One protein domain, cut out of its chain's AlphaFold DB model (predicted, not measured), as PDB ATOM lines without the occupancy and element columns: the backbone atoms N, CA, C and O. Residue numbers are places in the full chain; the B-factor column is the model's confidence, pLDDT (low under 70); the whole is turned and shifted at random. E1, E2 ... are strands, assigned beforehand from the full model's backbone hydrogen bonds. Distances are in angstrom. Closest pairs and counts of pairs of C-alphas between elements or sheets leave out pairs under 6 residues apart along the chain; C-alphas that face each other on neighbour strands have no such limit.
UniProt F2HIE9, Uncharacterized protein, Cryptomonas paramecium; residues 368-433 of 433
ATOM      1  N   MET A 368     231.294 143.986 263.642       72.56
ATOM      2  CA  MET A 368     231.813 145.346 263.671       72.56
ATOM      3  C   MET A 368     230.875 146.223 262.846       72.56
ATOM      4  O   MET A 368     230.745 146.026 261.635       72.56
ATOM      5  N   ILE A 369     230.226 147.190 263.487       77.69
ATOM      6  CA  ILE A 369     229.375 148.159 262.807       77.69
ATOM      7  C   ILE A 369     230.220 149.404 262.524       77.69
ATOM      8  O   ILE A 369     230.690 150.080 263.437       77.69
ATOM      9  N   ILE A 370     230.420 149.707 261.239       83.75
ATOM     10  CA  ILE A 370     231.124 150.916 260.797       83.75
ATOM     11  C   ILE A 370     230.096 152.006 260.496       83.75
ATOM     12  O   ILE A 370     229.169 151.819 259.708       83.75
ATOM     13  N   GLY A 371     230.288 153.167 261.109       88.25
ATOM     14  CA  GLY A 371     229.477 154.360 260.940       88.25
ATOM     15  C   GLY A 371     230.245 155.521 260.347       88.25
ATOM     16  O   GLY A 371     231.424 155.724 260.621       88.25
ATOM     17  N   PHE A 372     229.542 156.330 259.566       91.62
ATOM     18  CA  PHE A 372     230.068 157.590 259.054       91.62
ATOM     19  C   PHE A 372     229.641 158.748 259.955       91.62
ATOM     20  O   PHE A 372     228.447 158.994 260.133       91.62
ATOM     21  N   GLY A 373     230.620 159.451 260.510       92.31
ATOM     22  CA  GLY A 373     230.435 160.660 261.292       92.31
ATOM     23  C   GLY A 373     230.815 161.898 260.482       92.31
ATOM     24  O   GLY A 373     231.907 161.963 259.928       92.31
ATOM     25  N   LEU A 374     229.966 162.917 260.440       94.88
ATOM     26  CA  LEU A 374     230.274 164.192 259.798       94.88
ATOM     27  C   LEU A 374     229.997 165.329 260.770       94.88
ATOM     28  O   LEU A 374     228.858 165.548 261.171       94.88
ATOM     29  N   THR A 375     231.048 166.052 261.144       94.88
ATOM     30  CA  THR A 375     230.927 167.238 261.994       94.88
ATOM     31  C   THR A 375     231.168 168.484 261.159       94.88
ATOM     32  O   THR A 375     232.230 168.640 260.563       94.88
ATOM     33  N   ALA A 376     230.187 169.377 261.121       95.75
ATOM     34  CA  ALA A 376     230.266 170.673 260.476       95.75
ATOM     35  C   ALA A 376     230.140 171.791 261.520       95.75
ATOM     36  O   ALA A 376     229.329 171.728 262.444       95.75
ATOM     37  N   ALA A 377     230.958 172.825 261.371       94.94
ATOM     38  CA  ALA A 377     230.928 174.014 262.207       94.94
ATOM     39  C   ALA A 377     230.925 175.262 261.326       94.94
ATOM     40  O   ALA A 377     231.800 175.411 260.470       94.94
ATOM     41  N   PHE A 378     229.964 176.153 261.553       95.69
ATOM     42  CA  PHE A 378     229.913 177.483 260.962       95.69
ATOM     43  C   PHE A 378     230.143 178.528 262.056       95.69
ATOM     44  O   PHE A 378     229.381 178.614 263.018       95.69
ATOM     45  N   ARG A 379     231.229 179.291 261.928       93.56
ATOM     46  CA  ARG A 379     231.720 180.203 262.964       93.56
ATOM     47  C   ARG A 379     231.868 181.632 262.439       93.56
ATOM     48  O   ARG A 379     232.961 182.007 261.998       93.56
ATOM     49  N   PRO A 380     230.776 182.418 262.389       92.50
ATOM     50  CA  PRO A 380     230.852 183.824 262.006       92.50
ATOM     51  C   PRO A 380     231.600 184.651 263.068       92.50
ATOM     52  O   PRO A 380     231.848 184.184 264.179       92.50
ATOM     53  N   SER A 381     231.963 185.885 262.713       90.31
ATOM     54  CA  SER A 381     232.513 186.890 263.641       90.31
ATOM     55  C   SER A 381     231.598 187.108 264.853       90.31
ATOM     56  O   SER A 381     230.372 187.140 264.707       90.31
ATOM     57  N   GLY A 382     232.192 187.246 266.037       88.38
ATOM     58  CA  GLY A 382     231.519 187.485 267.312       88.38
ATOM     59  C   GLY A 382     232.309 186.992 268.536       88.38
ATOM     60  O   GLY A 382     233.360 186.364 268.409       88.38
ATOM     61  N   PHE A 383     231.750 187.237 269.728       89.44
ATOM     62  CA  PHE A 383     232.359 186.936 271.035       89.44
ATOM     63  C   PHE A 383     231.753 185.718 271.768       89.44
ATOM     64  O   PHE A 383     231.920 185.575 272.973       89.44
ATOM     65  N   GLY A 384     231.021 184.845 271.070       86.19
ATOM     66  CA  GLY A 384     230.525 183.571 271.611       86.19
ATOM     67  C   GLY A 384     229.188 183.631 272.355       86.19
ATOM     68  O   GLY A 384     228.819 182.665 273.020       86.19
ATOM     69  N   ASN A 385     228.438 184.728 272.214       88.75
ATOM     70  CA  ASN A 385     227.142 184.934 272.876       88.75
ATOM     71  C   ASN A 385     225.984 184.113 272.277       88.75
ATOM     72  O   ASN A 385     224.893 184.085 272.841       88.75
ATOM     73  N   PHE A 386     226.185 183.474 271.123       88.69
ATOM     74  CA  PHE A 386     225.190 182.645 270.456       88.69
ATOM     75  C   PHE A 386     225.794 181.300 270.059       88.69
ATOM     76  O   PHE A 386     226.747 181.226 269.276       88.69
ATOM     77  N   GLN A 387     225.198 180.231 270.585       93.06
ATOM     78  CA  GLN A 387     225.594 178.855 270.321       93.06
ATOM     79  C   GLN A 387     224.358 178.042 269.952       93.06
ATOM     80  O   GLN A 387     223.412 177.935 270.730       93.06
ATOM     81  N   PHE A 388     224.375 177.457 268.761       91.25
ATOM     82  CA  PHE A 388     223.374 176.501 268.314       91.25
ATOM     83  C   PHE A 388     224.074 175.201 267.938       91.25
ATOM     84  O   PHE A 388     224.983 175.182 267.108       91.25
ATOM     85  N   ILE A 389     223.649 174.109 268.564       93.75
ATOM     86  CA  ILE A 389     224.210 172.780 268.350       93.75
ATOM     87  C   ILE A 389     223.050 171.852 268.033       93.75
ATOM     88  O   ILE A 389     222.080 171.776 268.786       93.75
ATOM     89  N   THR A 390     223.149 171.145 266.914       93.62
ATOM     90  CA  THR A 390     222.195 170.107 266.538       93.62
ATOM     91  C   THR A 390     222.938 168.841 266.141       93.62
ATOM     92  O   THR A 390     223.989 168.886 265.498       93.62
ATOM     93  N   SER A 391     222.394 167.702 266.552       93.31
ATOM     94  CA  SER A 391     222.955 166.384 266.291       93.31
ATOM     95  C   SER A 391     221.868 165.475 265.745       93.31
ATOM     96  O   SER A 391     220.797 165.353 266.343       93.31
ATOM     97  N   TYR A 392     222.156 164.807 264.638       91.88
ATOM     98  CA  TYR A 392     221.305 163.773 264.073       91.88
ATOM     99  C   TYR A 392     222.049 162.441 264.089       91.88
ATOM    100  O   TYR A 392     223.142 162.327 263.538       91.88
ATOM    101  N   THR A 393     221.430 161.424 264.686       88.81
ATOM    102  CA  THR A 393     222.016 160.085 264.801       88.81
ATOM    103  C   THR A 393     221.067 159.060 264.204       88.81
ATOM    104  O   THR A 393     219.902 158.978 264.600       88.81
ATOM    105  N   ARG A 394     221.565 158.253 263.260       83.44
ATOM    106  CA  ARG A 394     220.830 157.131 262.662       83.44
ATOM    107  C   ARG A 394     221.729 155.897 262.626       83.44
ATOM    108  O   ARG A 394     222.522 155.725 261.702       83.44
ATOM    109  N   GLY A 395     221.584 155.036 263.629       83.81
ATOM    110  CA  GLY A 395     222.481 153.894 263.822       83.81
ATOM    111  C   GLY A 395     223.913 154.371 264.107       83.81
ATOM    112  O   GLY A 395     224.073 155.282 264.918       83.81
ATOM    113  N   PRO A 396     224.942 153.828 263.433       84.38
ATOM    114  CA  PRO A 396     226.336 154.212 263.667       84.38
ATOM    115  C   PRO A 396     226.705 155.554 262.988       84.38
ATOM    116  O   PRO A 396     227.794 156.095 263.196       84.38
ATOM    117  N   HIS A 397     225.801 156.114 262.172       88.44
ATOM    118  CA  HIS A 397     226.005 157.386 261.484       88.44
ATOM    119  C   HIS A 397     225.637 158.571 262.374       88.44
ATOM    120  O   HIS A 397     224.532 158.624 262.924       88.44
ATOM    121  N   VAL A 398     226.542 159.547 262.460       91.38
ATOM    122  CA  VAL A 398     226.383 160.747 263.292       91.38
ATOM    123  C   VAL A 398     226.617 161.988 262.441       91.38
ATOM    124  O   VAL A 398     227.665 162.134 261.824       91.38
ATOM    125  N   PHE A 399     225.663 162.910 262.421       94.19
ATOM    126  CA  PHE A 399     225.829 164.223 261.807       94.19
ATOM    127  C   PHE A 399     225.721 165.298 262.882       94.19
ATOM    128  O   PHE A 399     224.662 165.472 263.484       94.19
ATOM    129  N   ASN A 400     226.810 166.023 263.110       94.62
ATOM    130  CA  ASN A 400     226.868 167.119 264.065       94.62
ATOM    131  C   ASN A 400     226.988 168.433 263.306       94.62
ATOM    132  O   ASN A 400     227.895 168.598 262.492       94.62
ATOM    133  N   PHE A 401     226.110 169.383 263.604       96.56
ATOM    134  CA  PHE A 401     226.216 170.742 263.100       96.56
ATOM    135  C   PHE A 401     226.263 171.725 264.264       96.56
ATOM    136  O   PHE A 401     225.427 171.688 265.167       96.56
ATOM    137  N   SER A 402     227.251 172.611 264.226       94.81
ATOM    138  CA  SER A 402     227.427 173.677 265.205       94.81
ATOM    139  C   SER A 402     227.461 175.031 264.509       94.81
ATOM    140  O   SER A 402     228.113 175.210 263.481       94.81
ATOM    141  N   PHE A 403     226.751 175.989 265.084       95.00
ATOM    142  CA  PHE A 403     226.780 177.389 264.703       95.00
ATOM    143  C   PHE A 403     227.164 178.191 265.940       95.00
ATOM    144  O   PHE A 403     226.419 178.209 266.921       95.00
ATOM    145  N   VAL A 404     228.339 178.816 265.914       92.62
ATOM    146  CA  VAL A 404     228.900 179.511 267.080       92.62
ATOM    147  C   VAL A 404     229.550 180.813 266.636       92.62
ATOM    148  O   VAL A 404     230.468 180.792 265.827       92.62
ATOM    149  N   ASN A 405     229.102 181.954 267.154       92.69
ATOM    150  CA  ASN A 405     229.649 183.262 266.782       92.69
ATOM    151  C   ASN A 405     230.854 183.659 267.653       92.69
ATOM    152  O   ASN A 405     230.803 184.689 268.308       92.69
ATOM    153  N   ASP A 406     231.908 182.848 267.724       89.31
ATOM    154  CA  ASP A 406     233.032 183.022 268.667       89.31
ATOM    155  C   ASP A 406     234.394 183.263 268.001       89.31
ATOM    156  O   ASP A 406     235.442 183.032 268.602       89.31
ATOM    157  N   LYS A 407     234.392 183.701 266.745       83.88
ATOM    158  CA  LYS A 407     235.618 183.888 265.965       83.88
ATOM    159  C   LYS A 407     236.505 185.042 266.468       83.88
ATOM    160  O   LYS A 407     237.694 185.039 266.170       83.88
ATOM    161  N   ASP A 408     235.939 185.998 267.207       82.88
ATOM    162  CA  ASP A 408     236.631 187.206 267.687       82.88
ATOM    163  C   ASP A 408     236.903 187.161 269.208       82.88
ATOM    164  O   ASP A 408     237.211 188.177 269.827       82.88
ATOM    165  N   VAL A 409     236.765 185.989 269.841       81.31
ATOM    166  CA  VAL A 409     237.060 185.809 271.272       81.31
ATOM    167  C   VAL A 409     238.562 185.978 271.523       81.31
ATOM    168  O   VAL A 409     239.373 185.338 270.859       81.31
ATOM    169  N   ALA A 410     238.926 186.789 272.524       61.31
ATOM    170  CA  ALA A 410     240.317 187.120 272.869       61.31
ATOM    171  C   ALA A 410     241.204 185.883 273.134       61.31
ATOM    172  O   ALA A 410     242.389 185.878 272.814       61.31
ATOM    173  N   GLU A 411     240.628 184.786 273.636       66.69
ATOM    174  CA  GLU A 411     241.330 183.505 273.829       66.69
ATOM    175  C   GLU A 411     241.836 182.874 272.512       66.69
ATOM    176  O   GLU A 411     242.738 182.036 272.533       66.69
ATOM    177  N   GLN A 412     241.302 183.284 271.354       62.19
ATOM    178  CA  GLN A 412     241.732 182.814 270.033       62.19
ATOM    179  C   GLN A 412     242.869 183.648 269.420       62.19
ATOM    180  O   GLN A 412     243.476 183.202 268.443       62.19
ATOM    181  N   GLU A 413     243.228 184.804 269.999       59.62
ATOM    182  CA  GLU A 413     244.304 185.671 269.484       59.62
ATOM    183  C   GLU A 413     245.687 184.988 269.506       59.62
ATOM    184  O   GLU A 413     246.566 185.352 268.727       59.62
ATOM    185  N   GLY A 414     245.865 183.935 270.316       64.50
ATOM    186  CA  GLY A 414     247.090 183.124 270.362       64.50
ATOM    187  C   GLY A 414     247.070 181.817 269.551       64.50
ATOM    188  O   GLY A 414     248.126 181.220 269.358       64.50
ATOM    189  N   GLN A 415     245.908 181.346 269.074       61.72
ATOM    190  CA  GLN A 415     245.753 180.004 268.466       61.72
ATOM    191  C   GLN A 415     245.526 180.007 266.942       61.72
ATOM    192  O   GLN A 415     245.287 178.961 266.334       61.72
ATOM    193  N   GLY A 416     245.672 181.166 266.301       67.88
ATOM    194  CA  GLY A 416     245.523 181.321 264.856       67.88
ATOM    195  C   GLY A 416     244.069 181.501 264.411       67.88
ATOM    196  O   GLY A 416     243.111 181.218 265.123       67.88
ATOM    197  N   LYS A 417     243.900 182.015 263.188       77.25
ATOM    198  CA  LYS A 417     242.596 182.418 262.642       77.25
ATOM    199  C   LYS A 417     241.639 181.223 262.525       77.25
ATOM    200  O   LYS A 417     241.836 180.347 261.680       77.25
ATOM    201  N   VAL A 418     240.557 181.223 263.307       82.06
ATOM    202  CA  VAL A 418     239.504 180.204 263.209       82.06
ATOM    203  C   VAL A 418     238.778 180.306 261.863       82.06
ATOM    204  O   VAL A 418     238.376 181.382 261.404       82.06
ATOM    205  N   LYS A 419     238.645 179.158 261.185       86.75
ATOM    206  CA  LYS A 419     237.979 179.059 259.879       86.75
ATOM    207  C   LYS A 419     236.483 179.327 260.041       86.75
ATOM    208  O   LYS A 419     235.847 178.740 260.911       86.75
ATOM    209  N   LEU A 420     235.927 180.142 259.138       90.81
ATOM    210  CA  LEU A 420     234.486 180.428 259.068       90.81
ATOM    211  C   LEU A 420     233.661 179.143 258.941       90.81
ATOM    212  O   LEU A 420     232.567 179.049 259.483       90.81
ATOM    213  N   PHE A 421     234.188 178.159 258.220       92.75
ATOM    214  CA  PHE A 421     233.536 176.880 258.024       92.75
ATOM    215  C   PHE A 421     234.554 175.751 258.169       92.75
ATOM    216  O   PHE A 421     235.629 175.788 257.562       92.75
ATOM    217  N   LYS A 422     234.228 174.758 258.996       92.31
ATOM    218  CA  LYS A 422     235.041 173.559 259.214       92.31
ATOM    219  C   LYS A 422     234.159 172.333 259.025       92.31
ATOM    220  O   LYS A 422     233.150 172.194 259.704       92.31
ATOM    221  N   ILE A 423     234.581 171.435 258.141       93.69
ATOM    222  CA  ILE A 423     234.021 170.090 258.018       93.69
ATOM    223  C   ILE A 423     235.085 169.104 258.494       93.69
ATOM    224  O   ILE A 423     236.239 169.185 258.075       93.69
ATOM    225  N   GLN A 424     234.696 168.185 259.367       93.94
ATOM    226  CA  GLN A 424     235.536 167.111 259.869       93.94
ATOM    227  C   GLN A 424     234.788 165.781 259.707       93.94
ATOM    228  O   GLN A 424     233.892 165.482 260.506       93.94
ATOM    229  N   PRO A 425     235.107 164.997 258.663       92.50
ATOM    230  CA  PRO A 425     234.627 163.630 258.565       92.50
ATOM    231  C   PRO A 425     235.317 162.759 259.626       92.50
ATOM    232  O   PRO A 425     236.453 163.012 260.026       92.50
ATOM    233  N   SER A 426     234.615 161.735 260.084       90.62
ATOM    234  CA  SER A 426     235.051 160.766 261.088       90.62
ATOM    235  C   SER A 426     234.429 159.406 260.778       90.62
ATOM    236  O   SER A 426     233.377 159.326 260.145       90.62
ATOM    237  N   LEU A 427     235.090 158.334 261.199       89.38
ATOM    238  CA  LEU A 427     234.548 156.980 261.141       89.38
ATOM    239  C   LEU A 427     234.352 156.492 262.572       89.38
ATOM    240  O   LEU A 427     235.276 156.562 263.379       89.38
ATOM    241  N   ASN A 428     233.147 156.020 262.866       85.19
ATOM    242  CA  ASN A 428     232.792 155.444 264.153       85.19
ATOM    243  C   ASN A 428     232.827 153.926 264.012       85.19
ATOM    244  O   ASN A 428     232.192 153.380 263.113       85.19
ATOM    245  N   PHE A 429     233.555 153.252 264.891       84.94
ATOM    246  CA  PHE A 429     233.590 151.797 264.947       84.94
ATOM    247  C   PHE A 429     232.911 151.372 266.239       84.94
ATOM    248  O   PHE A 429     233.395 151.705 267.319       84.94
ATOM    249  N   ASP A 430     231.789 150.673 266.114       77.50
ATOM    250  CA  ASP A 430     231.129 150.030 267.243       77.50
ATOM    251  C   ASP A 430     231.412 148.529 267.157       77.50
ATOM    252  O   ASP A 430     231.049 147.863 266.180       77.50
ATOM    253  N   ILE A 431     232.177 148.026 268.124       75.31
ATOM    254  CA  ILE A 431     232.652 146.644 268.158       75.31
ATOM    255  C   ILE A 431     231.989 145.973 269.359       75.31
ATOM    256  O   ILE A 431     232.455 146.112 270.490       75.31
ATOM    257  N   GLU A 432     230.915 145.225 269.109       60.41
ATOM    258  CA  GLU A 432     230.340 144.316 270.103       60.41
ATOM    259  C   GLU A 432     231.146 143.003 270.108       60.41
ATOM    260  O   GLU A 432     231.073 142.216 269.157       60.41
ATOM    261  N   MET A 433     231.953 142.785 271.159       53.56
ATOM    262  CA  MET A 433     232.724 141.542 271.374       53.56
ATOM    263  C   MET A 433     231.876 140.383 271.917       53.56
ATOM    264  O   MET A 433     231.075 140.617 272.851       53.56
TER     265      MET A 433
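What this domain is: This is residues 368 to 433 of the 433 residues of an uncharacterized protein of Cryptomonas paramecium (UniProt F2HIE9). A single narrow, twisted sheet of four long strands makes a rod, with both faces bare of helices; the two longest strands, E1 and E4, run side by side to one end, where the printed part begins and ends. At the other end the link from E3 to E4 makes a loop, whose residues 411 to 416 stick out. The printed part has 66 residues, no named helix and four strands, E1 to E4 along the chain; the mixed sheet has the order E2, E3, E1, E4, and the class is all strand. The whole is loose, with a radius of gyration of the C-alphas of 15.0 A, and spans 46 by 22 by 17 A.

Where its parts are: Find C-alpha 368 at (231.813, 145.346, 263.671); from there E1, residues 368 to 378, runs 32.3 A to C-alpha 378 at (229.913, 177.483, 260.962). E3 is residues 397 to 404, 23.0 A long, and E2 is residues 387 to 394, 23.5 A long. E4, residues 421 to 431, runs 31.9 A back to C-alpha 431 at (232.652, 146.644, 268.158).

How they stand to each other: Look first at the inner strands E1 and E3, parallel at 15 degrees, where N 376 and O 400 are 2.8 A apart, within hydrogen-bond range. Beside E1 find the edge strand E4, antiparallel at 162 degrees; N 373 and O 426 are within range at 2.8 A. E2, the other edge strand, forms a hairpin with E3, antiparallel at 173 degrees, with N 390 and O 401 within range at 2.9 A. E2 and E4 are apart.

The domain as a whole: The C-alphas farthest apart, those of Ala 410 and Met 433, are 46.2 A from each other. The printed part has no cut. The link from E3 to E4 is long, with 16 residues. Look for pLDDT under 70 at residues 410 to 416 and 432 to 433.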